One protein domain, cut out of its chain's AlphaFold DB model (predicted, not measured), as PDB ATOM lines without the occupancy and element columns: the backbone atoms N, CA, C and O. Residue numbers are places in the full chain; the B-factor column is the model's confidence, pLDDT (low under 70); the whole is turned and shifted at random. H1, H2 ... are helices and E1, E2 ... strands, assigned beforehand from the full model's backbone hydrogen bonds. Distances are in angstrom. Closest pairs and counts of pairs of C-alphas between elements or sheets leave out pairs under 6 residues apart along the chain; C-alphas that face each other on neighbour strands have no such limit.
ATOM      1  N   LEU A 475      -1.771 -15.363  -1.315       85.06
ATOM      2  CA  LEU A 475      -2.073 -15.914   0.004       85.06
ATOM      3  C   LEU A 475      -2.216 -14.802   1.059       85.06
ATOM      4  O   LEU A 475      -3.122 -14.850   1.894       85.06
ATOM      5  N   ASN A 476      -1.342 -13.795   1.010       84.25
ATOM      6  CA  ASN A 476      -1.366 -12.659   1.930       84.25
ATOM      7  C   ASN A 476      -2.539 -11.711   1.653       84.25
ATOM      8  O   ASN A 476      -3.213 -11.304   2.601       84.25
ATOM      9  N   GLU A 477      -2.833 -11.409   0.384       80.50
ATOM     10  CA  GLU A 477      -4.015 -10.616   0.009       80.50
ATOM     11  C   GLU A 477      -5.305 -11.255   0.524       80.50
ATOM     12  O   GLU A 477      -6.153 -10.582   1.112       80.50
ATOM     13  N   GLN A 478      -5.423 -12.576   0.387       76.56
ATOM     14  CA  GLN A 478      -6.584 -13.311   0.866       76.56
ATOM     15  C   GLN A 478      -6.799 -13.154   2.382       76.56
ATOM     16  O   GLN A 478      -7.937 -13.021   2.833       76.56
ATOM     17  N   ASN A 479      -5.728 -13.168   3.179       72.06
ATOM     18  CA  ASN A 479      -5.835 -13.048   4.635       72.06
ATOM     19  C   ASN A 479      -6.355 -11.670   5.074       72.06
ATOM     20  O   ASN A 479      -7.052 -11.581   6.086       72.06
ATOM     21  N   ASN A 480      -6.072 -10.624   4.292       66.25
ATOM     22  CA  ASN A 480      -6.490  -9.249   4.574       66.25
ATOM     23  C   ASN A 480      -7.965  -8.979   4.225       66.25
ATOM     24  O   ASN A 480      -8.570  -8.070   4.788       66.25
ATOM     25  N   LEU A 481      -8.558  -9.776   3.331       63.19
ATOM     26  CA  LEU A 481      -9.896  -9.555   2.761       63.19
ATOM     27  C   LEU A 481     -11.014 -10.365   3.439       63.19
ATOM     28  O   LEU A 481     -12.152 -10.354   2.986       63.19
ATOM     29  N   ASN A 482     -10.742 -11.035   4.563       58.25
ATOM     30  CA  ASN A 482     -11.719 -11.893   5.257       58.25
ATOM     31  C   ASN A 482     -12.946 -11.163   5.868       58.25
ATOM     32  O   ASN A 482     -13.753 -11.812   6.530       58.25
ATOM     33  N   ASN A 483     -13.126  -9.863   5.613       60.22
ATOM     34  CA  ASN A 483     -14.205  -9.030   6.157       60.22
ATOM     35  C   ASN A 483     -15.147  -8.468   5.071       60.22
ATOM     36  O   ASN A 483     -15.619  -7.337   5.192       60.22
ATOM     37  N   GLU A 484     -15.421  -9.214   3.998       67.31
ATOM     38  CA  GLU A 484     -16.459  -8.809   3.041       67.31
ATOM     39  C   GLU A 484     -17.846  -8.827   3.712       67.31
ATOM     40  O   GLU A 484     -18.233  -9.798   4.367       67.31
ATOM     41  N   LEU A 485     -18.594  -7.729   3.564       73.94
ATOM     42  CA  LEU A 485     -19.981  -7.627   4.012       73.94
ATOM     43  C   LEU A 485     -20.857  -8.495   3.109       73.94
ATOM     44  O   LEU A 485     -21.079  -8.172   1.947       73.94
ATOM     45  N   ILE A 486     -21.363  -9.593   3.661       83.12
ATOM     46  CA  ILE A 486     -22.220 -10.527   2.937       83.12
ATOM     47  C   ILE A 486     -23.677 -10.108   3.105       83.12
ATOM     48  O   ILE A 486     -24.180 -10.028   4.226       83.12
ATOM     49  N   ASN A 487     -24.361  -9.872   1.984       85.88
ATOM     50  CA  ASN A 487     -25.788  -9.574   1.973       85.88
ATOM     51  C   ASN A 487     -26.613 -10.872   1.933       85.88
ATOM     52  O   ASN A 487     -26.579 -11.596   0.937       85.88
ATOM     53  N   TYR A 488     -27.364 -11.146   3.004       90.75
ATOM     54  CA  TYR A 488     -28.258 -12.308   3.124       90.75
ATOM     55  C   TYR A 488     -29.723 -12.008   2.751       90.75
ATOM     56  O   TYR A 488     -30.533 -12.931   2.723       90.75
ATOM     57  N   ASP A 489     -30.056 -10.748   2.444       90.19
ATOM     58  CA  ASP A 489     -31.416 -10.280   2.109       90.19
ATOM     59  C   ASP A 489     -31.780 -10.485   0.623       90.19
ATOM     60  O   ASP A 489     -32.893 -10.228   0.175       90.19
ATOM     61  N   GLN A 490     -30.827 -10.950  -0.184       92.56
ATOM     62  CA  GLN A 490     -31.037 -11.230  -1.604       92.56
ATOM     63  C   GLN A 490     -31.560 -12.658  -1.851       92.56
ATOM     64  O   GLN A 490     -31.342 -13.531  -1.006       92.56
ATOM     65  N   PRO A 491     -32.177 -12.955  -3.018       93.75
ATOM     66  CA  PRO A 491     -32.568 -14.316  -3.389       93.75
ATOM     67  C   PRO A 491     -31.399 -15.307  -3.314       93.75
ATOM     68  O   PRO A 491     -30.274 -14.983  -3.700       93.75
ATOM     69  N   PHE A 492     -31.658 -16.538  -2.863       94.50
ATOM     70  CA  PHE A 492     -30.586 -17.500  -2.581       94.50
ATOM     71  C   PHE A 492     -29.760 -17.866  -3.815       94.50
ATOM     72  O   PHE A 492     -28.552 -18.074  -3.723       94.50
ATOM     73  N   SER A 493     -30.389 -17.885  -4.990       91.88
ATOM     74  CA  SER A 493     -29.689 -18.094  -6.253       91.88
ATOM     75  C   SER A 493     -28.649 -17.007  -6.524       91.88
ATOM     76  O   SER A 493     -27.505 -17.325  -6.846       91.88
ATOM     77  N   SER A 494     -29.023 -15.737  -6.343       90.06
ATOM     78  CA  SER A 494     -28.126 -14.589  -6.509       90.06
ATOM     79  C   SER A 494     -27.016 -14.617  -5.463       90.06
ATOM     80  O   SER A 494     -25.845 -14.483  -5.805       90.06
ATOM     81  N   PHE A 495     -27.361 -14.957  -4.217       93.69
ATOM     82  CA  PHE A 495     -26.384 -15.148  -3.150       93.69
ATOM     83  C   PHE A 495     -25.302 -16.171  -3.522       93.69
ATOM     84  O   PHE A 495     -24.115 -15.878  -3.364       93.69
ATOM     85  N   ILE A 496     -25.688 -17.354  -4.020       90.88
ATOM     86  CA  ILE A 496     -24.735 -18.396  -4.434       90.88
ATOM     87  C   ILE A 496     -23.871 -17.903  -5.599       90.88
ATOM     88  O   ILE A 496     -22.657 -18.114  -5.594       90.88
ATOM     89  N   ILE A 497     -24.464 -17.243  -6.592       87.25
ATOM     90  CA  ILE A 497     -23.719 -16.746  -7.753       87.25
ATOM     91  C   ILE A 497     -22.668 -15.722  -7.307       87.25
ATOM     92  O   ILE A 497     -21.478 -15.949  -7.517       87.25
ATOM     93  N   GLU A 498     -23.080 -14.671  -6.605       85.81
ATOM     94  CA  GLU A 498     -22.215 -13.546  -6.240       85.81
ATOM     95  C   GLU A 498     -21.157 -13.923  -5.191       85.81
ATOM     96  O   GLU A 498     -19.981 -13.586  -5.325       85.81
ATOM     97  N   ASN A 499     -21.555 -14.649  -4.140       86.69
ATOM     98  CA  ASN A 499     -20.702 -14.868  -2.966       86.69
ATOM     99  C   ASN A 499     -19.911 -16.178  -3.031       86.69
ATOM    100  O   ASN A 499     -18.911 -16.329  -2.326       86.69
ATOM    101  N   ILE A 500     -20.347 -17.140  -3.849       86.12
ATOM    102  CA  ILE A 500     -19.731 -18.470  -3.921       86.12
ATOM    103  C   ILE A 500     -19.098 -18.697  -5.297       86.12
ATOM    104  O   ILE A 500     -17.903 -18.992  -5.363       86.12
ATOM    105  N   ILE A 501     -19.845 -18.548  -6.396       83.75
ATOM    106  CA  ILE A 501     -19.366 -18.890  -7.750       83.75
ATOM    107  C   ILE A 501     -18.421 -17.822  -8.319       83.75
ATOM    108  O   ILE A 501     -17.321 -18.164  -8.762       83.75
ATOM    109  N   GLU A 502     -18.843 -16.558  -8.321       78.94
ATOM    110  CA  GLU A 502     -18.147 -15.438  -8.974       78.94
ATOM    111  C   GLU A 502     -17.170 -14.703  -8.048       78.94
ATOM    112  O   GLU A 502     -16.349 -13.905  -8.505       78.94
ATOM    113  N   ASN A 503     -17.189 -15.018  -6.751       81.62
ATOM    114  CA  ASN A 503     -16.291 -14.415  -5.777       81.62
ATOM    115  C   ASN A 503     -14.815 -14.745  -6.104       81.62
ATOM    116  O   ASN A 503     -14.372 -15.902  -6.075       81.62
ATOM    117  N   LYS A 504     -14.022 -13.699  -6.379       78.69
ATOM    118  CA  LYS A 504     -12.595 -13.806  -6.740       78.69
ATOM    119  C   LYS A 504     -11.773 -14.533  -5.664       78.69
ATOM    120  O   LYS A 504     -10.912 -15.349  -5.994       78.69
ATOM    121  N   HIS A 505     -12.074 -14.319  -4.382       79.69
ATOM    122  CA  HIS A 505     -11.387 -14.987  -3.271       79.69
ATOM    123  C   HIS A 505     -11.730 -16.469  -3.178       79.69
ATOM    124  O   HIS A 505     -10.864 -17.293  -2.866       79.69
ATOM    125  N   MET A 506     -12.978 -16.841  -3.468       84.12
ATOM    126  CA  MET A 506     -13.354 -18.250  -3.561       84.12
ATOM    127  C   MET A 506     -12.580 -18.946  -4.673       84.12
ATOM    128  O   MET A 506     -12.122 -20.070  -4.484       84.12
ATOM    129  N   LYS A 507     -12.333 -18.260  -5.789       85.12
ATOM    130  CA  LYS A 507     -11.583 -18.814  -6.916       85.12
ATOM    131  C   LYS A 507     -10.150 -19.221  -6.569       85.12
ATOM    132  O   LYS A 507      -9.739 -20.338  -6.881       85.12
ATOM    133  N   PHE A 508      -9.402 -18.362  -5.878       86.75
ATOM    134  CA  PHE A 508      -8.059 -18.721  -5.410       86.75
ATOM    135  C   PHE A 508      -8.099 -19.844  -4.359       86.75
ATOM    136  O   PHE A 508      -7.287 -20.767  -4.411       86.75
ATOM    137  N   ASN A 509      -9.091 -19.844  -3.460       87.50
ATOM    138  CA  ASN A 509      -9.268 -20.935  -2.493       87.50
ATOM    139  C   ASN A 509      -9.567 -22.287  -3.150       87.50
ATOM    140  O   ASN A 509      -9.072 -23.312  -2.677       87.50
ATOM    141  N   LYS A 510     -10.362 -22.304  -4.228       89.50
ATOM    142  CA  LYS A 510     -10.606 -23.504  -5.044       89.50
ATOM    143  C   LYS A 510      -9.288 -24.057  -5.572       89.50
ATOM    144  O   LYS A 510      -8.969 -25.212  -5.310       89.50
ATOM    145  N   TYR A 511      -8.483 -23.207  -6.209       90.06
ATOM    146  CA  TYR A 511      -7.161 -23.589  -6.699       90.06
ATOM    147  C   TYR A 511      -6.252 -24.120  -5.585       90.06
ATOM    148  O   TYR A 511      -5.719 -25.219  -5.706       90.06
ATOM    149  N   LYS A 512      -6.153 -23.398  -4.462       90.56
ATOM    150  CA  LYS A 512      -5.400 -23.833  -3.278       90.56
ATOM    151  C   LYS A 512      -5.850 -25.209  -2.783       90.56
ATOM    152  O   LYS A 512      -5.014 -26.029  -2.433       90.56
ATOM    153  N   THR A 513      -7.156 -25.471  -2.782       90.56
ATOM    154  CA  THR A 513      -7.715 -26.764  -2.363       90.56
ATOM    155  C   THR A 513      -7.332 -27.891  -3.323       90.56
ATOM    156  O   THR A 513      -7.065 -28.995  -2.869       90.56
ATOM    157  N   LEU A 514      -7.266 -27.626  -4.633       89.06
ATOM    158  CA  LEU A 514      -6.893 -28.631  -5.639       89.06
ATOM    159  C   LEU A 514      -5.417 -29.036  -5.595       89.06
ATOM    160  O   LEU A 514      -5.090 -30.158  -5.968       89.06
ATOM    161  N   ILE A 515      -4.528 -28.128  -5.188       89.25
ATOM    162  CA  ILE A 515      -3.080 -28.390  -5.122       89.25
ATOM    163  C   ILE A 515      -2.620 -28.909  -3.751       89.25
ATOM    164  O   ILE A 515      -1.440 -29.184  -3.563       89.25
ATOM    165  N   GLN A 516      -3.522 -28.983  -2.770       86.81
ATOM    166  CA  GLN A 516      -3.229 -29.520  -1.444       86.81
ATOM    167  C   GLN A 516      -3.553 -31.014  -1.390       86.81
ATOM    168  O   GLN A 516      -4.653 -31.423  -1.746       86.81
ATOM    169  N   ASP A 517      -2.660 -31.813  -0.802       71.44
ATOM    170  CA  ASP A 517      -2.855 -33.263  -0.598       71.44
ATOM    171  C   ASP A 517      -3.895 -33.610   0.492       71.44
ATOM    172  O   ASP A 517      -3.951 -34.723   1.021       71.44
ATOM    173  N   THR A 518      -4.734 -32.652   0.884       79.81
ATOM    174  CA  THR A 518      -5.793 -32.853   1.873       79.81
ATOM    175  C   THR A 518      -7.108 -33.186   1.188       79.81
ATOM    176  O   THR A 518      -7.487 -32.543   0.215       79.81
ATOM    177  N   SER A 519      -7.861 -34.138   1.746       84.94
ATOM    178  CA  SER A 519      -9.227 -34.422   1.293       84.94
ATOM    179  C   SER A 519     -10.063 -33.139   1.228       84.94
ATOM    180  O   SER A 519     -10.123 -32.388   2.204       84.94
ATOM    181  N   VAL A 520     -10.765 -32.927   0.111       87.00
ATOM    182  CA  VAL A 520     -11.633 -31.756  -0.103       87.00
ATOM    183  C   VAL A 520     -12.675 -31.612   1.012       87.00
ATOM    184  O   VAL A 520     -12.933 -30.498   1.463       87.00
ATOM    185  N   LEU A 521     -13.189 -32.730   1.543       86.94
ATOM    186  CA  LEU A 521     -14.135 -32.768   2.670       86.94
ATOM    187  C   LEU A 521     -13.564 -32.210   3.987       86.94
ATOM    188  O   LEU A 521     -14.318 -31.923   4.915       86.94
ATOM    189  N   LYS A 522     -12.239 -32.067   4.082       88.25
ATOM    190  CA  LYS A 522     -11.517 -31.510   5.235       88.25
ATOM    191  C   LYS A 522     -10.895 -30.140   4.936       88.25
ATOM    192  O   LYS A 522     -10.222 -29.580   5.796       88.25
ATOM    193  N   SER A 523     -11.103 -29.601   3.735       89.56
ATOM    194  CA  SER A 523     -10.517 -28.324   3.312       89.56
ATOM    195  C   SER A 523     -11.194 -27.128   3.985       89.56
ATOM    196  O   SER A 523     -12.404 -27.128   4.215       89.56
ATOM    197  N   SER A 524     -10.437 -26.058   4.242       89.44
ATOM    198  CA  SER A 524     -11.000 -24.812   4.787       89.44
ATOM    199  C   SER A 524     -12.046 -24.190   3.857       89.44
ATOM    200  O   SER A 524     -13.015 -23.602   4.333       89.44
ATOM    201  N   LEU A 525     -11.885 -24.356   2.538       89.81
ATOM    202  CA  LEU A 525     -12.857 -23.929   1.533       89.81
ATOM    203  C   LEU A 525     -14.218 -24.597   1.752       89.81
ATOM    204  O   LEU A 525     -15.239 -23.914   1.774       89.81
ATOM    205  N   TYR A 526     -14.231 -25.917   1.947       91.69
ATOM    206  CA  TYR A 526     -15.468 -26.662   2.151       91.69
ATOM    207  C   TYR A 526     -16.218 -26.191   3.402       91.69
ATOM    208  O   TYR A 526     -17.402 -25.866   3.332       91.69
ATOM    209  N   TYR A 527     -15.506 -26.042   4.521       92.06
ATOM    210  CA  TYR A 527     -16.073 -25.488   5.753       92.06
ATOM    211  C   TYR A 527     -16.607 -24.060   5.560       92.06
ATOM    212  O   TYR A 527     -17.681 -23.727   6.066       92.06
ATOM    213  N   LYS A 528     -15.898 -23.221   4.796       91.12
ATOM    214  CA  LYS A 528     -16.322 -21.847   4.498       91.12
ATOM    215  C   LYS A 528     -17.641 -21.812   3.717       91.12
ATOM    216  O   LYS A 528     -18.535 -21.054   4.077       91.12
ATOM    217  N   ILE A 529     -17.805 -22.667   2.709       91.50
ATOM    218  CA  ILE A 529     -19.047 -22.768   1.919       91.50
ATOM    219  C   ILE A 529     -20.213 -23.223   2.786       91.50
ATOM    220  O   ILE A 529     -21.262 -22.582   2.794       91.50
ATOM    221  N   LEU A 530     -20.016 -24.298   3.553       94.19
ATOM    222  CA  LEU A 530     -21.040 -24.790   4.469       94.19
ATOM    223  C   LEU A 530     -21.447 -23.711   5.481       94.19
ATOM    224  O   LEU A 530     -22.626 -23.584   5.800       94.19
ATOM    225  N   THR A 531     -20.495 -22.892   5.937       93.81
ATOM    226  CA  THR A 531     -20.771 -21.749   6.821       93.81
ATOM    227  C   THR A 531     -21.622 -20.684   6.123       93.81
ATOM    228  O   THR A 531     -22.563 -20.170   6.723       93.81
ATOM    229  N   HIS A 532     -21.352 -20.370   4.851       93.12
ATOM    230  CA  HIS A 532     -22.180 -19.440   4.073       93.12
ATOM    231  C   HIS A 532     -23.608 -19.953   3.885       93.12
ATOM    232  O   HIS A 532     -24.557 -19.204   4.110       93.12
ATOM    233  N   PHE A 533     -23.766 -21.234   3.543       95.44
ATOM    234  CA  PHE A 533     -25.072 -21.885   3.445       95.44
ATOM    235  C   PHE A 533     -25.832 -21.856   4.775       95.44
ATOM    236  O   PHE A 533     -27.000 -21.471   4.810       95.44
ATOM    237  N   TYR A 534     -25.157 -22.193   5.874       96.12
ATOM    238  CA  TYR A 534     -25.730 -22.151   7.216       96.12
ATOM    239  C   TYR A 534     -26.178 -20.739   7.614       96.12
ATOM    240  O   TYR A 534     -27.300 -20.559   8.083       96.12
ATOM    241  N   ASN A 535     -25.338 -19.722   7.403       94.69
ATOM    242  CA  ASN A 535     -25.660 -18.343   7.769       94.69
ATOM    243  C   ASN A 535     -26.832 -17.785   6.952       94.69
ATOM    244  O   ASN A 535     -27.708 -17.134   7.522       94.69
ATOM    245  N   TYR A 536     -26.881 -18.084   5.649       95.69
ATOM    246  CA  TYR A 536     -28.001 -17.687   4.794       95.69
ATOM    247  C   TYR A 536     -29.316 -18.322   5.268       95.69
ATOM    248  O   TYR A 536     -30.331 -17.639   5.415       95.69
ATOM    249  N   ALA A 537     -29.288 -19.622   5.571       94.94
ATOM    250  CA  ALA A 537     -30.439 -20.344   6.100       94.94
ATOM    251  C   ALA A 537     -30.873 -19.837   7.485       94.94
ATOM    252  O   ALA A 537     -32.064 -19.702   7.743       94.94
ATOM    253  N   LYS A 538     -29.920 -19.500   8.363       94.44
ATOM    254  CA  LYS A 538     -30.195 -18.929   9.689       94.44
ATOM    255  C   LYS A 538     -30.896 -17.574   9.593       94.44
ATOM    256  O   LYS A 538     -31.787 -17.301  10.395       94.44
ATOM    257  N   PHE A 539     -30.500 -16.737   8.634       94.12
ATOM    258  CA  PHE A 539     -31.153 -15.452   8.372       94.12
ATOM    259  C   PHE A 539     -32.593 -15.645   7.874       94.12
ATOM    260  O   PHE A 539     -33.503 -14.976   8.349       94.12
ATOM    261  N   ASN A 540     -32.814 -16.628   6.997       92.62
ATOM    262  CA  ASN A 540     -34.110 -16.926   6.380       92.62
ATOM    263  C   ASN A 540     -34.884 -18.060   7.078       92.62
ATOM    264  O   ASN A 540     -35.681 -18.754   6.439       92.62
ATOM    265  N   LYS A 541     -34.656 -18.273   8.381       90.62
ATOM    266  CA  LYS A 541     -35.115 -19.479   9.090       90.62
ATOM    267  C   LYS A 541     -36.623 -19.723   9.000       90.62
ATOM    268  O   LYS A 541     -37.048 -20.865   8.874       90.62
ATOM    269  N   ASP A 542     -37.418 -18.655   9.001       89.19
ATOM    270  CA  ASP A 542     -38.883 -18.735   9.041       89.19
ATOM    271  C   ASP A 542     -39.475 -19.247   7.713       89.19
ATOM    272  O   ASP A 542     -40.623 -19.679   7.658       89.19
ATOM    273  N   SER A 543     -38.679 -19.236   6.638       89.56
ATOM    274  CA  SER A 543     -39.060 -19.749   5.315       89.56
ATOM    275  C   SER A 543     -38.705 -21.227   5.095       89.56
ATOM    276  O   SER A 543     -39.047 -21.801   4.057       89.56
ATOM    277  N   LEU A 544     -38.001 -21.861   6.039       89.12
ATOM    278  CA  LEU A 544     -37.540 -23.243   5.922       89.12
ATOM    279  C   LEU A 544     -38.578 -24.208   6.499       89.12
ATOM    280  O   LEU A 544     -38.652 -24.422   7.704       89.12
ATOM    281  N   THR A 545     -39.369 -24.812   5.616       89.44
ATOM    282  CA  THR A 545     -40.460 -25.728   5.996       89.44
ATOM    283  C   THR A 545     -40.239 -27.171   5.540       89.44
ATOM    284  O   THR A 545     -40.858 -28.083   6.082       89.44
ATOM    285  N   SER A 546     -39.361 -27.406   4.558       91.88
ATOM    286  CA  SER A 546     -39.135 -28.744   3.999       91.88
ATOM    287  C   SER A 546     -38.338 -29.639   4.961       91.88
ATOM    288  O   SER A 546     -37.233 -29.256   5.352       91.88
ATOM    289  N   PRO A 547     -38.808 -30.868   5.272       91.81
ATOM    290  CA  PRO A 547     -38.064 -31.815   6.105       91.81
ATOM    291  C   PRO A 547     -36.641 -32.091   5.592       91.81
ATOM    292  O   PRO A 547     -35.718 -32.250   6.387       91.81
ATOM    293  N   ILE A 548     -36.449 -32.136   4.267       94.75
ATOM    294  CA  ILE A 548     -35.144 -32.401   3.644       94.75
ATOM    295  C   ILE A 548     -34.195 -31.208   3.815       94.75
ATOM    296  O   ILE A 548     -33.014 -31.408   4.110       94.75
ATOM    297  N   ASP A 549     -34.700 -29.976   3.694       94.75
ATOM    298  CA  ASP A 549     -33.903 -28.768   3.946       94.75
ATOM    299  C   ASP A 549     -33.473 -28.702   5.415       94.75
ATOM    300  O   ASP A 549     -32.295 -28.493   5.713       94.75
ATOM    301  N   LEU A 550     -34.404 -28.964   6.337       92.38
ATOM    302  CA  LEU A 550     -34.113 -28.994   7.770       92.38
ATOM    303  C   LEU A 550     -33.113 -30.104   8.128       92.38
ATOM    304  O   LEU A 550     -32.206 -29.881   8.937       92.38
ATOM    305  N   PHE A 551     -33.221 -31.276   7.492       93.81
ATOM    306  CA  PHE A 551     -32.257 -32.366   7.645       93.81
ATOM    307  C   PHE A 551     -30.863 -31.947   7.170       93.81
ATOM    308  O   PHE A 551     -29.892 -32.087   7.916       93.81
ATOM    309  N   SER A 552     -30.761 -31.394   5.956       95.38
ATOM    310  CA  SER A 552     -29.504 -30.902   5.383       95.38
ATOM    311  C   SER A 552     -28.844 -29.876   6.302       95.38
ATOM    312  O   SER A 552     -27.678 -30.029   6.668       95.38
ATOM    313  N   LEU A 553     -29.603 -28.885   6.769       94.50
ATOM    314  CA  LEU A 553     -29.104 -27.847   7.669       94.50
ATOM    315  C   LEU A 553     -28.673 -28.388   9.029       94.50
ATOM    316  O   LEU A 553     -27.656 -27.950   9.565       94.50
ATOM    317  N   SER A 554     -29.395 -29.371   9.565       92.25
ATOM    318  CA  SER A 554     -28.999 -30.054  10.800       92.25
ATOM    319  C   SER A 554     -27.693 -30.833  10.621       92.25
ATOM    320  O   SER A 554     -26.864 -30.878  11.529       92.25
ATOM    321  N   MET A 555     -27.463 -31.433   9.448       93.62
ATOM    322  CA  MET A 555     -26.186 -32.086   9.148       93.62
ATOM    323  C   MET A 555     -25.056 -31.067   8.984       93.62
ATOM    324  O   MET A 555     -23.954 -31.292   9.489       93.62
ATOM    325  N   ILE A 556     -25.329 -29.931   8.334       94.88
ATOM    326  CA  ILE A 556     -24.372 -28.832   8.171       94.88
ATOM    327  C   ILE A 556     -23.968 -28.263   9.533       94.88
ATOM    328  O   ILE A 556     -22.772 -28.178   9.816       94.88
ATOM    329  N   SER A 557     -24.924 -27.928  10.406       93.31
ATOM    330  CA  SER A 557     -24.620 -27.372  11.730       93.31
ATOM    331  C   SER A 557     -23.770 -28.331  12.560       93.31
ATOM    332  O   SER A 557     -22.756 -27.923  13.125       93.31
ATOM    333  N   ARG A 558     -24.092 -29.632  12.541       91.69
ATOM    334  CA  ARG A 558     -23.291 -30.666  13.209       91.69
ATOM    335  C   ARG A 558     -21.889 -30.790  12.623       91.69
ATOM    336  O   ARG A 558     -20.932 -30.884  13.384       91.69
ATOM    337  N   LYS A 559     -21.740 -30.766  11.294       91.94
ATOM    338  CA  LYS A 559     -20.423 -30.829  10.634       91.94
ATOM    339  C   LYS A 559     -19.538 -29.634  11.006       91.94
ATOM    340  O   LYS A 559     -18.321 -29.792  11.110       91.94
ATOM    341  N   LEU A 560     -20.151 -28.469  11.216       93.00
ATOM    342  CA  LEU A 560     -19.493 -27.220  11.601       93.00
ATOM    343  C   LEU A 560     -19.351 -27.028  13.124       93.00
ATOM    344  O   LEU A 560     -18.705 -26.071  13.539       93.00
ATOM    345  N   ASN A 561     -19.918 -27.915  13.952       92.44
ATOM    346  CA  ASN A 561     -20.054 -27.743  15.407       92.44
ATOM    347  C   ASN A 561     -20.759 -26.427  15.808       92.44
ATOM    348  O   ASN A 561     -20.343 -25.749  16.747       92.44
ATOM    349  N   LEU A 562     -21.817 -26.062  15.083       92.25
ATOM    350  CA  LEU A 562     -22.666 -24.900  15.354       92.25
ATOM    351  C   LEU A 562     -23.995 -25.326  15.993       92.25
ATOM    352  O   LEU A 562     -24.404 -26.484  15.899       92.25
ATOM    353  N   GLU A 563     -24.685 -24.373  16.622       89.12
ATOM    354  CA  GLU A 563     -26.046 -24.582  17.130       89.12
ATOM    355  C   GLU A 563     -27.005 -25.004  16.007       89.12
ATOM    356  O   GLU A 563     -26.848 -24.627  14.847       89.12
ATOM    357  N   GLN A 564     -28.012 -25.811  16.337       84.31
ATOM    358  CA  GLN A 564     -29.061 -26.151  15.381       84.31
ATOM    359  C   GLN A 564     -30.013 -24.959  15.211       84.31
ATOM    360  O   GLN A 564     -30.412 -24.332  16.187       84.31
ATOM    361  N   ILE A 565     -30.367 -24.642  13.961       80.81
ATOM    362  CA  ILE A 565     -31.320 -23.562  13.637       80.81
ATOM    363  C   ILE A 565     -32.744 -23.955  14.053       80.81
ATOM    364  O   ILE A 565     -33.537 -23.094  14.428       80.81
ATOM    365  N   VAL A 566     -33.055 -25.250  13.981       71.19
ATOM    366  CA  VAL A 566     -34.357 -25.815  14.335       71.19
ATOM    367  C   VAL A 566     -34.297 -26.324  15.764       71.19
ATOM    368  O   VAL A 566     -33.427 -27.132  16.096       71.19
ATOM    369  N   ASP A 567     -35.229 -25.873  16.597       66.00
ATOM    370  CA  ASP A 567     -35.379 -26.398  17.946       66.00
ATOM    371  C   ASP A 567     -36.046 -27.777  17.877       66.00
ATOM    372  O   ASP A 567     -37.232 -27.912  17.586       66.00
ATOM    373  N   THR A 568     -35.260 -28.828  18.111       60.34
ATOM    374  CA  THR A 568     -35.734 -30.221  18.109       60.34
ATOM    375  C   THR A 568     -36.588 -30.563  19.334       60.34
ATOM    376  O   THR A 568     -37.061 -31.695  19.447       60.34
ATOM    377  N   SER A 569     -36.782 -29.615  20.259       56.81
ATOM    378  CA  SER A 569     -37.608 -29.785  21.457       56.81
ATOM    379  C   SER A 569     -39.081 -29.403  21.271       56.81
ATOM    380  O   SER A 569     -39.892 -29.688  22.159       56.81
ATOM    381  N   ASP A 570     -39.442 -28.815  20.125       57.75
ATOM    382  CA  ASP A 570     -40.821 -28.431  19.833       57.75
ATOM    383  C   ASP A 570     -41.681 -29.671  19.521       57.75
ATOM    384  O   ASP A 570     -41.424 -30.429  18.585       57.75
ATOM    385  N   LYS A 571     -42.692 -29.928  20.360       53.59
ATOM    386  CA  LYS A 571     -43.468 -31.185  20.360       53.59
ATOM    387  C   LYS A 571     -44.455 -31.301  19.201       53.59
ATOM    388  O   LYS A 571     -44.983 -32.389  18.975       53.59
ATOM    389  N   ASP A 572     -44.697 -30.204  18.494       53.22
ATOM    390  CA  ASP A 572     -45.731 -30.120  17.466       53.22
ATOM    391  C   ASP A 572     -45.240 -30.556  16.071       53.22
ATOM    392  O   ASP A 572     -46.049 -30.683  15.152       53.22
ATOM    393  N   TYR A 573     -43.947 -30.874  15.909       53.72
ATOM    394  CA  TYR A 573     -43.380 -31.354  14.646       53.72
ATOM    395  C   TYR A 573     -42.389 -32.517  14.833       53.72
ATOM    396  O   TYR A 573     -41.257 -32.337  15.276       53.72
ATOM    397  N   ASP A 574     -42.779 -33.729  14.417       59.75
ATOM    398  CA  ASP A 574     -41.903 -34.914  14.415       59.75
ATOM    399  C   ASP A 574     -40.938 -34.910  13.210       59.75
ATOM    400  O   ASP A 574     -40.973 -35.784  12.345       59.75
ATOM    401  N   PHE A 575     -40.057 -33.907  13.132       67.44
ATOM    402  CA  PHE A 575     -38.954 -33.878  12.157       67.44
ATOM    403  C   PHE A 575     -37.745 -34.708  12.602       67.44
ATOM    404  O   PHE A 575     -36.715 -34.717  11.929       67.44
ATOM    405  N   THR A 576     -37.836 -35.428  13.724       75.81
ATOM    406  CA  THR A 576     -36.706 -36.214  14.243       75.81
ATOM    407  C   THR A 576     -36.281 -37.323  13.284       75.81
ATOM    408  O   THR A 576     -35.117 -37.730  13.292       75.81
ATOM    409  N   LYS A 577     -37.200 -37.776  12.422       86.56
ATOM    410  CA  LYS A 577     -36.983 -38.811  11.413       86.56
ATOM    411  C   LYS A 577     -37.359 -38.300  10.032       86.56
ATOM    412  O   LYS A 577     -38.501 -37.930   9.792       86.56
ATOM    413  N   VAL A 578     -36.409 -38.364   9.105       92.44
ATOM    414  CA  VAL A 578     -36.635 -37.980   7.707       92.44
ATOM    415  C   VAL A 578     -36.471 -39.201   6.813       92.44
ATOM    416  O   VAL A 578     -35.494 -39.945   6.933       92.44
ATOM    417  N   LEU A 579     -37.466 -39.430   5.956       94.75
ATOM    418  CA  LEU A 579     -37.489 -40.509   4.974       94.75
ATOM    419  C   LEU A 579     -36.841 -40.027   3.678       94.75
ATOM    420  O   LEU A 579     -37.265 -39.020   3.118       94.75
ATOM    421  N   PHE A 580     -35.868 -40.783   3.186       95.94
ATOM    422  CA  PHE A 580     -35.293 -40.607   1.860       95.94
ATOM    423  C   PHE A 580     -35.620 -41.826   1.007       95.94
ATOM    424  O   PHE A 580     -35.572 -42.966   1.481       95.94
ATOM    425  N   LYS A 581     -35.948 -41.580  -0.256       95.81
ATOM    426  CA  LYS A 581     -36.342 -42.603  -1.221       95.81
ATOM    427  C   LYS A 581     -35.325 -42.686  -2.348       95.81
ATOM    428  O   LYS A 581     -34.733 -41.692  -2.748       95.81
ATOM    429  N   GLY A 582     -35.130 -43.880  -2.873       93.06
ATOM    430  CA  GLY A 582     -34.414 -44.150  -4.108       93.06
ATOM    431  C   GLY A 582     -35.240 -45.079  -4.999       93.06
ATOM    432  O   GLY A 582     -36.326 -45.505  -4.607       93.06
ATOM    433  N   PRO A 583     -34.723 -45.460  -6.180       92.00
ATOM    434  CA  PRO A 583     -35.476 -46.256  -7.151       92.00
ATOM    435  C   PRO A 583     -36.027 -47.581  -6.604       92.00
ATOM    436  O   PRO A 583     -37.087 -48.031  -7.027       92.00
ATOM    437  N   PHE A 584     -35.305 -48.211  -5.671       93.19
ATOM    438  CA  PHE A 584     -35.646 -49.530  -5.120       93.19
ATOM    439  C   PHE A 584     -35.487 -49.616  -3.598       93.19
ATOM    440  O   PHE A 584     -35.541 -50.710  -3.039       93.19
ATOM    441  N   ILE A 585     -35.227 -48.492  -2.927       94.38
ATOM    442  CA  ILE A 585     -34.910 -48.467  -1.500       94.38
ATOM    443  C   ILE A 585     -35.515 -47.233  -0.842       94.38
ATOM    444  O   ILE A 585     -35.558 -46.166  -1.442       94.38
ATOM    445  N   GLU A 586     -35.958 -47.371   0.400       95.81
ATOM    446  CA  GLU A 586     -36.366 -46.252   1.240       95.81
ATOM    447  C   GLU A 586     -35.672 -46.398   2.596       95.81
ATOM    448  O   GLU A 586     -35.687 -47.471   3.199       95.81
ATOM    449  N   GLU A 587     -35.041 -45.330   3.074       96.50
ATOM    450  CA  GLU A 587     -34.296 -45.327   4.331       96.50
ATOM    451  C   GLU A 587     -34.721 -44.134   5.177       96.50
ATOM    452  O   GLU A 587     -34.855 -43.008   4.698       96.50
ATOM    453  N   THR A 588     -34.932 -44.380   6.467       95.81
ATOM    454  CA  THR A 588     -35.250 -43.327   7.433       95.81
ATOM    455  C   THR A 588     -34.010 -42.989   8.246       95.81
ATOM    456  O   THR A 588     -33.298 -43.895   8.681       95.81
ATOM    457  N   PHE A 589     -33.774 -41.703   8.490       94.69
ATOM    458  CA  PHE A 589     -32.622 -41.215   9.242       94.69
ATOM    459  C   PHE A 589     -33.072 -40.385  10.440       94.69
ATOM    460  O   PHE A 589     -33.846 -39.440  10.291       94.69
ATOM    461  N   ASN A 590     -32.565 -40.732  11.623       91.38
ATOM    462  CA  ASN A 590     -32.727 -39.938  12.834       91.38
ATOM    463  C   ASN A 590     -31.684 -38.812  12.876       91.38
ATOM    464  O   ASN A 590     -30.493 -39.099  13.033       91.38
ATOM    465  N   ILE A 591     -32.123 -37.550  12.798       87.38
ATOM    466  CA  ILE A 591     -31.251 -36.358  12.750       87.38
ATOM    467  C   ILE A 591     -30.222 -36.339  13.886       87.38
ATOM    468  O   ILE A 591     -29.095 -35.880  13.693       87.38
ATOM    469  N   ASN A 592     -30.573 -36.861  15.063       85.62
ATOM    470  CA  ASN A 592     -29.725 -36.807  16.253       85.62
ATOM    471  C   ASN A 592     -28.641 -37.896  16.274       85.62
ATOM    472  O   ASN A 592     -27.573 -37.704  16.859       85.62
ATOM    473  N   GLU A 593     -28.822 -38.989  15.538       86.31
ATOM    474  CA  GLU A 593     -27.979 -40.190  15.655       86.31
ATOM    475  C   GLU A 593     -27.295 -40.593  14.340       86.31
ATOM    476  O   GLU A 593     -26.361 -41.399  14.352       86.31
ATOM    477  N   CYS A 594     -27.729 -40.034  13.207       87.69
ATOM    478  CA  CYS A 594     -27.331 -40.519  11.890       87.69
ATOM    479  C   CYS A 594     -25.903 -40.143  11.476       87.69
ATOM    480  O   CYS A 594     -25.272 -40.912  10.754       87.69
ATOM    481  N   LEU A 595     -25.370 -38.991  11.902       87.69
ATOM    482  CA  LEU A 595     -24.044 -38.537  11.466       87.69
ATOM    483  C   LEU A 595     -22.926 -39.263  12.225       87.69
ATOM    484  O   LEU A 595     -22.718 -39.023  13.416       87.69
ATOM    485  N   LYS A 596     -22.178 -40.120  11.518       86.44
ATOM    486  CA  LYS A 596     -20.982 -40.803  12.032       86.44
ATOM    487  C   LYS A 596     -19.805 -40.538  11.097       86.44
ATOM    488  O   LYS A 596     -19.766 -41.053   9.982       86.44
ATOM    489  N   GLU A 597     -18.846 -39.742  11.570       82.25
ATOM    490  CA  GLU A 597     -17.679 -39.291  10.796       82.25
ATOM    491  C   GLU A 597     -18.077 -38.546   9.501       82.25
ATOM    492  O   GLU A 597     -18.555 -37.412   9.562       82.25
ATOM    493  N   ASP A 598     -17.884 -39.182   8.341       82.75
ATOM    494  CA  ASP A 598     -18.182 -38.669   6.995       82.75
ATOM    495  C   ASP A 598     -19.309 -39.472   6.305       82.75
ATOM    496  O   ASP A 598     -19.439 -39.463   5.079       82.75
ATOM    497  N   LYS A 599     -20.112 -40.215   7.081       91.50
ATOM    498  CA  LYS A 599     -21.219 -41.047   6.588       91.50
ATOM    499  C   LYS A 599     -22.499 -40.805   7.383       91.50
ATOM    500  O   LYS A 599     -22.462 -40.408   8.550       91.50
ATOM    501  N   LEU A 600     -23.629 -41.116   6.756       94.50
ATOM    502  CA  LEU A 600     -24.926 -41.178   7.421       94.50
ATOM    503  C   LEU A 600     -25.327 -42.628   7.642       94.50
ATOM    504  O   LEU A 600     -25.338 -43.416   6.703       94.50
ATOM    505  N   VAL A 601     -25.669 -42.988   8.872       96.12
ATOM    506  CA  VAL A 601     -26.194 -44.314   9.199       96.12
ATOM    507  C   VAL A 601     -27.707 -44.224   9.314       96.12
ATOM    508  O   VAL A 601     -28.219 -43.419  10.094       96.12
ATOM    509  N   SER A 602     -28.413 -45.026   8.520       95.88
ATOM    510  CA  SER A 602     -29.870 -45.093   8.575       95.88
ATOM    511  C   SER A 602     -30.349 -45.791   9.848       95.88
ATOM    512  O   SER A 602     -29.580 -46.467  10.537       95.88
ATOM    513  N   ASN A 603     -31.641 -45.683  10.151       94.06
ATOM    514  CA  ASN A 603     -32.248 -46.355  11.303       94.06
ATOM    515  C   ASN A 603     -32.142 -47.888  11.213       94.06
ATOM    516  O   ASN A 603     -32.153 -48.562  12.241       94.06
ATOM    517  N   ASN A 604     -31.987 -48.431  10.003       93.19
ATOM    518  CA  ASN A 604     -31.743 -49.854   9.760       93.19
ATOM    519  C   ASN A 604     -30.271 -50.261   9.986       93.19
ATOM    520  O   ASN A 604     -29.926 -51.435   9.871       93.19
ATOM    521  N   GLY A 605     -29.390 -49.308  10.307       93.62
ATOM    522  CA  GLY A 605     -27.969 -49.540  10.558       93.62
ATOM    523  C   GLY A 605     -27.088 -49.523   9.306       93.62
ATOM    524  O   GLY A 605     -25.891 -49.795   9.415       93.62
ATOM    525  N   TYR A 606     -27.632 -49.183   8.133       95.38
ATOM    526  CA  TYR A 606     -26.863 -49.143   6.891       95.38
ATOM    527  C   TYR A 606     -26.095 -47.822   6.748       95.38
ATOM    528  O   TYR A 606     -26.691 -46.751   6.881       95.38
ATOM    529  N   PRO A 607     -24.775 -47.864   6.485       95.56
ATOM    530  CA  PRO A 607     -23.982 -46.666   6.261       95.56
ATOM    531  C   PRO A 607     -24.069 -46.199   4.803       95.56
ATOM    532  O   PRO A 607     -23.775 -46.952   3.876       95.56
ATOM    533  N   TRP A 608     -24.361 -44.919   4.615       95.81
ATOM    534  CA  TRP A 608     -24.501 -44.253   3.325       95.81
ATOM    535  C   TRP A 608     -23.462 -43.149   3.157       95.81
ATOM    536  O   TRP A 608     -23.110 -42.442   4.109       95.81
ATOM    537  N   LYS A 609     -22.970 -42.996   1.923       94.19
ATOM    538  CA  LYS A 609     -22.202 -41.813   1.527       94.19
ATOM    539  C   LYS A 609     -23.102 -40.577   1.575       94.19
ATOM    540  O   LYS A 609     -24.320 -40.681   1.429       94.19
ATOM    541  N   VAL A 610     -22.478 -39.417   1.737       94.38
ATOM    542  CA  VAL A 610     -23.161 -38.123   1.759       94.38
ATOM    543  C   VAL A 610     -22.904 -37.344   0.479       94.38
ATOM    544  O   VAL A 610     -21.802 -37.374  -0.065       94.38
ATOM    545  N   CYS A 611     -23.922 -36.628   0.019       95.44
ATOM    546  CA  CYS A 611     -23.808 -35.635  -1.034       95.44
ATOM    547  C   CYS A 611     -22.848 -34.536  -0.582       95.44
ATOM    548  O   CYS A 611     -23.045 -33.943   0.482       95.44
ATOM    549  N   PHE A 612     -21.842 -34.227  -1.400       93.94
ATOM    550  CA  PHE A 612     -20.844 -33.212  -1.069       93.94
ATOM    551  C   PHE A 612     -21.456 -31.832  -0.792       93.94
ATOM    552  O   PHE A 612     -20.992 -31.127   0.088       93.94
ATOM    553  N   LEU A 613     -22.500 -31.429  -1.519       93.50
ATOM    554  CA  LEU A 613     -23.045 -30.070  -1.410       93.50
ATOM    555  C   LEU A 613     -24.049 -29.900  -0.266       93.50
ATOM    556  O   LEU A 613     -24.107 -28.841   0.350       93.50
ATOM    557  N   THR A 614     -24.854 -30.930  -0.003       95.56
ATOM    558  CA  THR A 614     -26.030 -30.835   0.880       95.56
ATOM    559  C   THR A 614     -25.947 -31.735   2.109       95.56
ATOM    560  O   THR A 614     -26.836 -31.689   2.955       95.56
ATOM    561  N   LEU A 615     -24.915 -32.579   2.219       95.25
ATOM    562  CA  LEU A 615     -24.774 -33.603   3.264       95.25
ATOM    563  C   LEU A 615     -25.959 -34.585   3.362       95.25
ATOM    564  O   LEU A 615     -26.096 -35.285   4.359       95.25
ATOM    565  N   LEU A 616     -26.801 -34.662   2.329       96.69
ATOM    566  CA  LEU A 616     -27.907 -35.617   2.232       96.69
ATOM    567  C   LEU A 616     -27.398 -37.028   1.889       96.69
ATOM    568  O   LEU A 616     -26.345 -37.148   1.259       96.69
ATOM    569  N   PRO A 617     -28.113 -38.105   2.262       96.75
ATOM    570  CA  PRO A 617     -27.693 -39.466   1.940       96.75
ATOM    571  C   PRO A 617     -27.780 -39.747   0.431       96.75
ATOM    572  O   PRO A 617     -28.749 -39.381  -0.230       96.75
ATOM    573  N   LEU A 618     -26.780 -40.442  -0.113       95.69
ATOM    574  CA  LEU A 618     -26.770 -40.909  -1.503       95.69
ATOM    575  C   LEU A 618     -27.380 -42.316  -1.588       95.69
ATOM    576  O   LEU A 618     -26.663 -43.309  -1.471       95.69
ATOM    577  N   LEU A 619     -28.702 -42.400  -1.771       93.81
ATOM    578  CA  LEU A 619     -29.449 -43.670  -1.839       93.81
ATOM    579  C   LEU A 619     -29.553 -44.277  -3.246       93.81
ATOM    580  O   LEU A 619     -30.134 -45.347  -3.423       93.81
ATOM    581  N   THR A 620     -29.034 -43.595  -4.265       89.25
ATOM    582  CA  THR A 620     -29.215 -43.977  -5.668       89.25
ATOM    583  C   THR A 620     -27.871 -44.040  -6.383       89.25
ATOM    584  O   THR A 620     -26.894 -43.429  -5.957       89.25
ATOM    585  N   THR A 621     -27.811 -44.787  -7.487       86.69
ATOM    586  CA  THR A 621     -26.665 -44.758  -8.414       86.69
ATOM    587  C   THR A 621     -26.739 -43.584  -9.389       86.69
ATOM    588  O   THR A 621     -25.812 -43.376 -10.165       86.69
ATOM    589  N   ASN A 622     -27.840 -42.826  -9.378       89.69
ATOM    590  CA  ASN A 622     -28.043 -41.639 -10.203       89.69
ATOM    591  C   ASN A 622     -27.360 -40.434  -9.544       89.69
ATOM    592  O   ASN A 622     -27.991 -39.432  -9.222       89.69
ATOM    593  N   THR A 623     -26.061 -40.562  -9.303       92.50
ATOM    594  CA  THR A 623     -25.214 -39.506  -8.755       92.50
ATOM    595  C   THR A 623     -24.345 -38.920  -9.847       92.50
ATOM    596  O   THR A 623     -23.983 -39.606 -10.800       92.50
ATOM    597  N   LYS A 624     -23.967 -37.666  -9.658       93.62
ATOM    598  CA  LYS A 624     -23.020 -36.941 -10.497       93.62
ATOM    599  C   LYS A 624     -21.647 -36.976  -9.828       93.62
ATOM    600  O   LYS A 624     -21.542 -36.685  -8.632       93.62
ATOM    601  N   HIS A 625     -20.610 -37.348 -10.576       90.50
ATOM    602  CA  HIS A 625     -19.273 -37.604 -10.026       90.50
ATOM    603  C   HIS A 625     -18.217 -36.636 -10.568       90.50
ATOM    604  O   HIS A 625     -18.122 -36.411 -11.773       90.50
ATOM    605  N   CYS A 626     -17.391 -36.056  -9.691       87.38
ATOM    606  CA  CYS A 626     -16.263 -35.232 -10.127       87.38
ATOM    607  C   CYS A 626     -14.977 -36.056 -10.171       87.38
ATOM    608  O   CYS A 626     -14.435 -36.409  -9.125       87.38
ATOM    609  N   ALA A 627     -14.441 -36.264 -11.376       81.50
ATOM    610  CA  ALA A 627     -13.244 -37.074 -11.595       81.50
ATOM    611  C   ALA A 627     -11.966 -36.523 -10.930       81.50
ATOM    612  O   ALA A 627     -11.085 -37.303 -10.586       81.50
ATOM    613  N   ILE A 628     -11.856 -35.201 -10.731       81.81
ATOM    614  CA  ILE A 628     -10.672 -34.593 -10.095       81.81
ATOM    615  C   ILE A 628     -10.727 -34.719  -8.575       81.81
ATOM    616  O   ILE A 628      -9.768 -35.154  -7.947       81.81
ATOM    617  N   THR A 629     -11.836 -34.310  -7.959       84.69
ATOM    618  CA  THR A 629     -11.928 -34.251  -6.494       84.69
ATOM    619  C   THR A 629     -12.488 -35.524  -5.870       84.69
ATOM    620  O   THR A 629     -12.519 -35.625  -4.645       84.69
ATOM    621  N   ASN A 630     -12.919 -36.490  -6.690       87.31
ATOM    622  CA  ASN A 630     -13.509 -37.761  -6.271       87.31
ATOM    623  C   ASN A 630     -14.695 -37.566  -5.303       87.31
ATOM    624  O   ASN A 630     -14.820 -38.256  -4.290       87.31
ATOM    625  N   ILE A 631     -15.537 -36.568  -5.591       90.19
ATOM    626  CA  ILE A 631     -16.744 -36.250  -4.815       90.19
ATOM    627  C   ILE A 631     -17.996 -36.632  -5.597       90.19
ATOM    628  O   ILE A 631     -18.049 -36.472  -6.819       90.19
ATOM    629  N   ASP A 632     -19.010 -37.063  -4.854       93.25
ATOM    630  CA  ASP A 632     -20.312 -37.462  -5.373       93.25
ATOM    631  C   ASP A 632     -21.373 -36.436  -4.942       93.25
ATOM    632  O   ASP A 632     -21.393 -35.974  -3.793       93.25
ATOM    633  N   ILE A 633     -22.270 -36.081  -5.860       95.69
ATOM    634  CA  ILE A 633     -23.441 -35.245  -5.582       95.69
ATOM    635  C   ILE A 633     -24.715 -35.896  -6.126       95.69
ATOM    636  O   ILE A 633     -24.672 -36.766  -6.998       95.69
ATOM    637  N   ILE A 634     -25.859 -35.456  -5.616       95.94
ATOM    638  CA  ILE A 634     -27.176 -35.885  -6.099       95.94
ATOM    639  C   ILE A 634     -27.429 -35.288  -7.486       95.94
ATOM    640  O   ILE A 634     -27.243 -34.086  -7.688       95.94
ATOM    641  N   ASP A 635     -27.886 -36.113  -8.431       94.88
ATOM    642  CA  ASP A 635     -28.411 -35.634  -9.708       94.88
ATOM    643  C   ASP A 635     -29.884 -35.230  -9.547       94.88
ATOM    644  O   ASP A 635     -30.785 -36.062  -9.662       94.88
ATOM    645  N   ILE A 636     -30.119 -33.949  -9.242       94.31
ATOM    646  CA  ILE A 636     -31.451 -33.429  -8.893       94.31
ATOM    647  C   ILE A 636     -32.513 -33.752  -9.952       94.31
ATOM    648  O   ILE A 636     -33.612 -34.171  -9.601       94.31
ATOM    649  N   ASP A 637     -32.163 -33.680 -11.239       92.31
ATOM    650  CA  ASP A 637     -33.089 -33.928 -12.351       92.31
ATOM    651  C   ASP A 637     -33.659 -35.355 -12.334       92.31
ATOM    652  O   ASP A 637     -34.799 -35.590 -12.734       92.31
ATOM    653  N   LYS A 638     -32.867 -36.321 -11.856       91.94
ATOM    654  CA  LYS A 638     -33.276 -37.727 -11.742       91.94
ATOM    655  C   LYS A 638     -33.901 -38.045 -10.389       91.94
ATOM    656  O   LYS A 638     -34.690 -38.986 -10.305       91.94
ATOM    657  N   ASP A 639     -33.534 -37.303  -9.346       93.69
ATOM    658  CA  ASP A 639     -33.929 -37.607  -7.970       93.69
ATOM    659  C   ASP A 639     -35.226 -36.914  -7.522       93.69
ATOM    660  O   ASP A 639     -35.897 -37.403  -6.613       93.69
ATOM    661  N   LEU A 640     -35.653 -35.855  -8.222       92.94
ATOM    662  CA  LEU A 640     -36.947 -35.178  -8.011       92.94
ATOM    663  C   LEU A 640     -38.168 -36.107  -8.146       92.94
ATOM    664  O   LEU A 640     -39.247 -35.785  -7.660       92.94
ATOM    665  N   ILE A 641     -38.016 -37.259  -8.806       92.75
ATOM    666  CA  ILE A 641     -39.075 -38.274  -8.931       92.75
ATOM    667  C   ILE A 641     -39.324 -38.980  -7.584       92.75
ATOM    668  O   ILE A 641     -40.428 -39.466  -7.336       92.75
ATOM    669  N   TYR A 642     -38.306 -39.050  -6.721       93.38
ATOM    670  CA  TYR A 642     -38.331 -39.832  -5.484       93.38
ATOM    671  C   TYR A 642     -38.423 -38.962  -4.231       93.38
ATOM    672  O   TYR A 642     -39.088 -39.355  -3.272       93.38
ATOM    673  N   ASN A 643     -37.761 -37.805  -4.230       94.75
ATOM    674  CA  ASN A 643     -37.617 -36.947  -3.056       94.75
ATOM    675  C   ASN A 643     -38.128 -35.526  -3.332       94.75
ATOM    676  O   ASN A 643     -37.843 -34.942  -4.377       94.75
ATOM    677  N   ASP A 644     -38.847 -34.958  -2.361       94.69
ATOM    678  CA  ASP A 644     -39.394 -33.598  -2.430       94.69
ATOM    679  C   ASP A 644     -38.432 -32.588  -1.784       94.69
ATOM    680  O   ASP A 644     -38.478 -32.303  -0.582       94.69
ATOM    681  N   TYR A 645     -37.483 -32.109  -2.587       95.38
ATOM    682  CA  TYR A 645     -36.473 -31.145  -2.157       95.38
ATOM    683  C   TYR A 645     -37.084 -29.762  -1.937       95.38
ATOM    684  O   TYR A 645     -37.742 -29.209  -2.820       95.38
ATOM    685  N   GLY A 646     -36.802 -29.168  -0.778       96.06
ATOM    686  CA  GLY A 646     -37.174 -27.784  -0.512       96.06
ATOM    687  C   GLY A 646     -36.310 -26.787  -1.285       96.06
ATOM    688  O   GLY A 646     -35.343 -27.150  -1.960       96.06
ATOM    689  N   TRP A 647     -36.677 -25.504  -1.214       95.69
ATOM    690  CA  TRP A 647     -36.037 -24.457  -2.012       95.69
ATOM    691  C   TRP A 647     -34.531 -24.357  -1.745       95.69
ATOM    692  O   TRP A 647     -33.778 -24.057  -2.672       95.69
ATOM    693  N   PHE A 648     -34.070 -24.639  -0.523       96.88
ATOM    694  CA  PHE A 648     -32.663 -24.499  -0.158       96.88
ATOM    695  C   PHE A 648     -31.810 -25.599  -0.801       96.88
ATOM    696  O   PHE A 648     -30.886 -25.305  -1.564       96.88
ATOM    697  N   THR A 649     -32.137 -26.872  -0.558       97.06
ATOM    698  CA  THR A 649     -31.380 -27.998  -1.131       97.06
ATOM    699  C   THR A 649     -31.519 -28.069  -2.648       97.06
ATOM    700  O   THR A 649     -30.527 -28.326  -3.334       97.06
ATOM    701  N   LYS A 650     -32.709 -27.767  -3.180       96.88
ATOM    702  CA  LYS A 650     -32.961 -27.709  -4.622       96.88
ATOM    703  C   LYS A 650     -32.097 -26.650  -5.307       96.88
ATOM    704  O   LYS A 650     -31.371 -26.990  -6.234       96.88
ATOM    705  N   THR A 651     -32.083 -25.412  -4.804       95.50
ATOM    706  CA  THR A 651     -31.288 -24.320  -5.403       95.50
ATOM    707  C   THR A 651     -29.789 -24.639  -5.399       95.50
ATOM    708  O   THR A 651     -29.103 -24.390  -6.391       95.50
ATOM    709  N   ILE A 652     -29.270 -25.235  -4.314       95.81
ATOM    710  CA  ILE A 652     -27.866 -25.676  -4.239       95.81
ATOM    711  C   ILE A 652     -27.563 -26.703  -5.335       95.81
ATOM    712  O   ILE A 652     -26.578 -26.553  -6.057       95.81
ATOM    713  N   LEU A 653     -28.391 -27.744  -5.463       95.19
ATOM    714  CA  LEU A 653     -28.162 -28.824  -6.424       95.19
ATOM    715  C   LEU A 653     -28.394 -28.383  -7.876       95.19
ATOM    716  O   LEU A 653     -27.696 -28.858  -8.764       95.19
ATOM    717  N   GLU A 654     -29.308 -27.452  -8.143       91.88
ATOM    718  CA  GLU A 654     -29.541 -26.921  -9.493       91.88
ATOM    719  C   GLU A 654     -28.388 -26.026  -9.970       91.88
ATOM    720  O   GLU A 654     -27.923 -26.163 -11.106       91.88
ATOM    721  N   LEU A 655     -27.889 -25.133  -9.107       89.94
ATOM    722  CA  LEU A 655     -26.825 -24.191  -9.471       89.94
ATOM    723  C   LEU A 655     -25.434 -24.825  -9.437       89.94
ATOM    724  O   LEU A 655     -24.627 -24.599 -10.338       89.94
ATOM    725  N   LEU A 656     -25.145 -25.626  -8.410       90.44
ATOM    726  CA  LEU A 656     -23.831 -26.245  -8.219       90.44
ATOM    727  C   LEU A 656     -23.776 -27.693  -8.711       90.44
ATOM    728  O   LEU A 656     -22.718 -28.304  -8.634       90.44
ATOM    729  N   GLY A 657     -24.871 -28.251  -9.234       87.44
ATOM    730  CA  GLY A 657     -24.907 -29.631  -9.721       87.44
ATOM    731  C   GLY A 657     -24.514 -29.827 -11.180       87.44
ATOM    732  O   GLY A 657     -24.496 -30.960 -11.647       87.44
TER     733      GLY A 657
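Overview. This is residues 475 to 657 of the 668 residues of an uncharacterized protein of Hanseniaspora valbyensis NRRL Y-1626 (UniProt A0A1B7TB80). A group of crossed helices and three separate two-stranded hairpins make this domain: H4 and H5 cross near its middle, H7 packs on both H5 and H2, and the hairpins E1-E2, E3-E4 and E5-E6 lie away from the end where H1 and H3 stand. The long axis runs from H1 to the hairpin E1-E2, and the link of residues 610 to 622 passes through the middle. The 183 printed residues hold seven named helices and six named strands in the order H1 H2 H3 H4 H5 E1 E2 E3 E4 E5 E6 H6 H7, with each two-stranded sheet antiparallel. The class is mixed, helices and strands, and the whole is compact, with a radius of gyration of the C-alphas of 16.5 A and spans of 48 by 36 by 28 A.

Arrangement. E1, residues 577 to 581, and E2, residues 586 to 590, form a hairpin, with N 578 and O 589 3.0 A apart, within hydrogen-bond range. In H5, residues 547 to 560, the C-alpha of Pro 547 is 6.5 A from that of Val 578 in E1, the closest pair. H4, residues 524 to 539, touches H5 at a steep tilt of 48 degrees, opposite ways, closest at the C-alphas of Leu 530 and Ile 556, 6.4 A. H3, residues 504 to 514, touches H4 at Leu 525 alone, its C-alpha 6.2 A from that of Asn 509. The hub is H7, residues 647 to 656; it touches H5 with the C-alphas of Thr 649 and Asp 549 5.7 A apart. H7 also touches H2, residues 492 to 501, the same way at a tilt of 36 degrees, only just steep; the C-alphas of Thr 651 and Ser 493 are closest, 6.5 A. H6, residues 636 to 639, and H7 only just touch, with 3 pairs of C-alphas within 8 A, the closest Ile 636 and Leu 653, 6.2 A. H1, residues 475 to 480, is close to H3 but not clearly touching, the C-alphas of Gln 478 and His 505 being 6.6 A apart. E3, residues 599 to 601, and E4, residues 607 to 609, form a hairpin with N 608 and O 600 2.8 A apart; E5, residues 623 to 626, and E6, residues 631 to 634, form another, with N 624 and O 633 2.9 A apart. Every O i to N i+4 pair is within hydrogen-bond range in H1, H2, H3, H4, H5 and H7; H6 is too short for one.

Along the chain. H1 begins at C-alpha 475, (-2.073, -15.914, 0.004), and H7 ends at C-alpha 656, (-23.831, -26.245, -8.219). H4 is 22.5 A long, H5 19.9 A, H3 15.9 A, H7 13.8 A and H2 12.4 A. E1 measures 13.2 A and E2 13.7 A.

Size, cuts and confidence. The C-alphas of Asn 476 and Phe 584, the two farthest apart, are 50.8 A apart. The printed part has no cut. The links H1 to H2, H5 to E1 and E4 to E5 are long. The mean pLDDT of the printed part is 88.1, with residues 480 to 484 and 567 to 575 under 70.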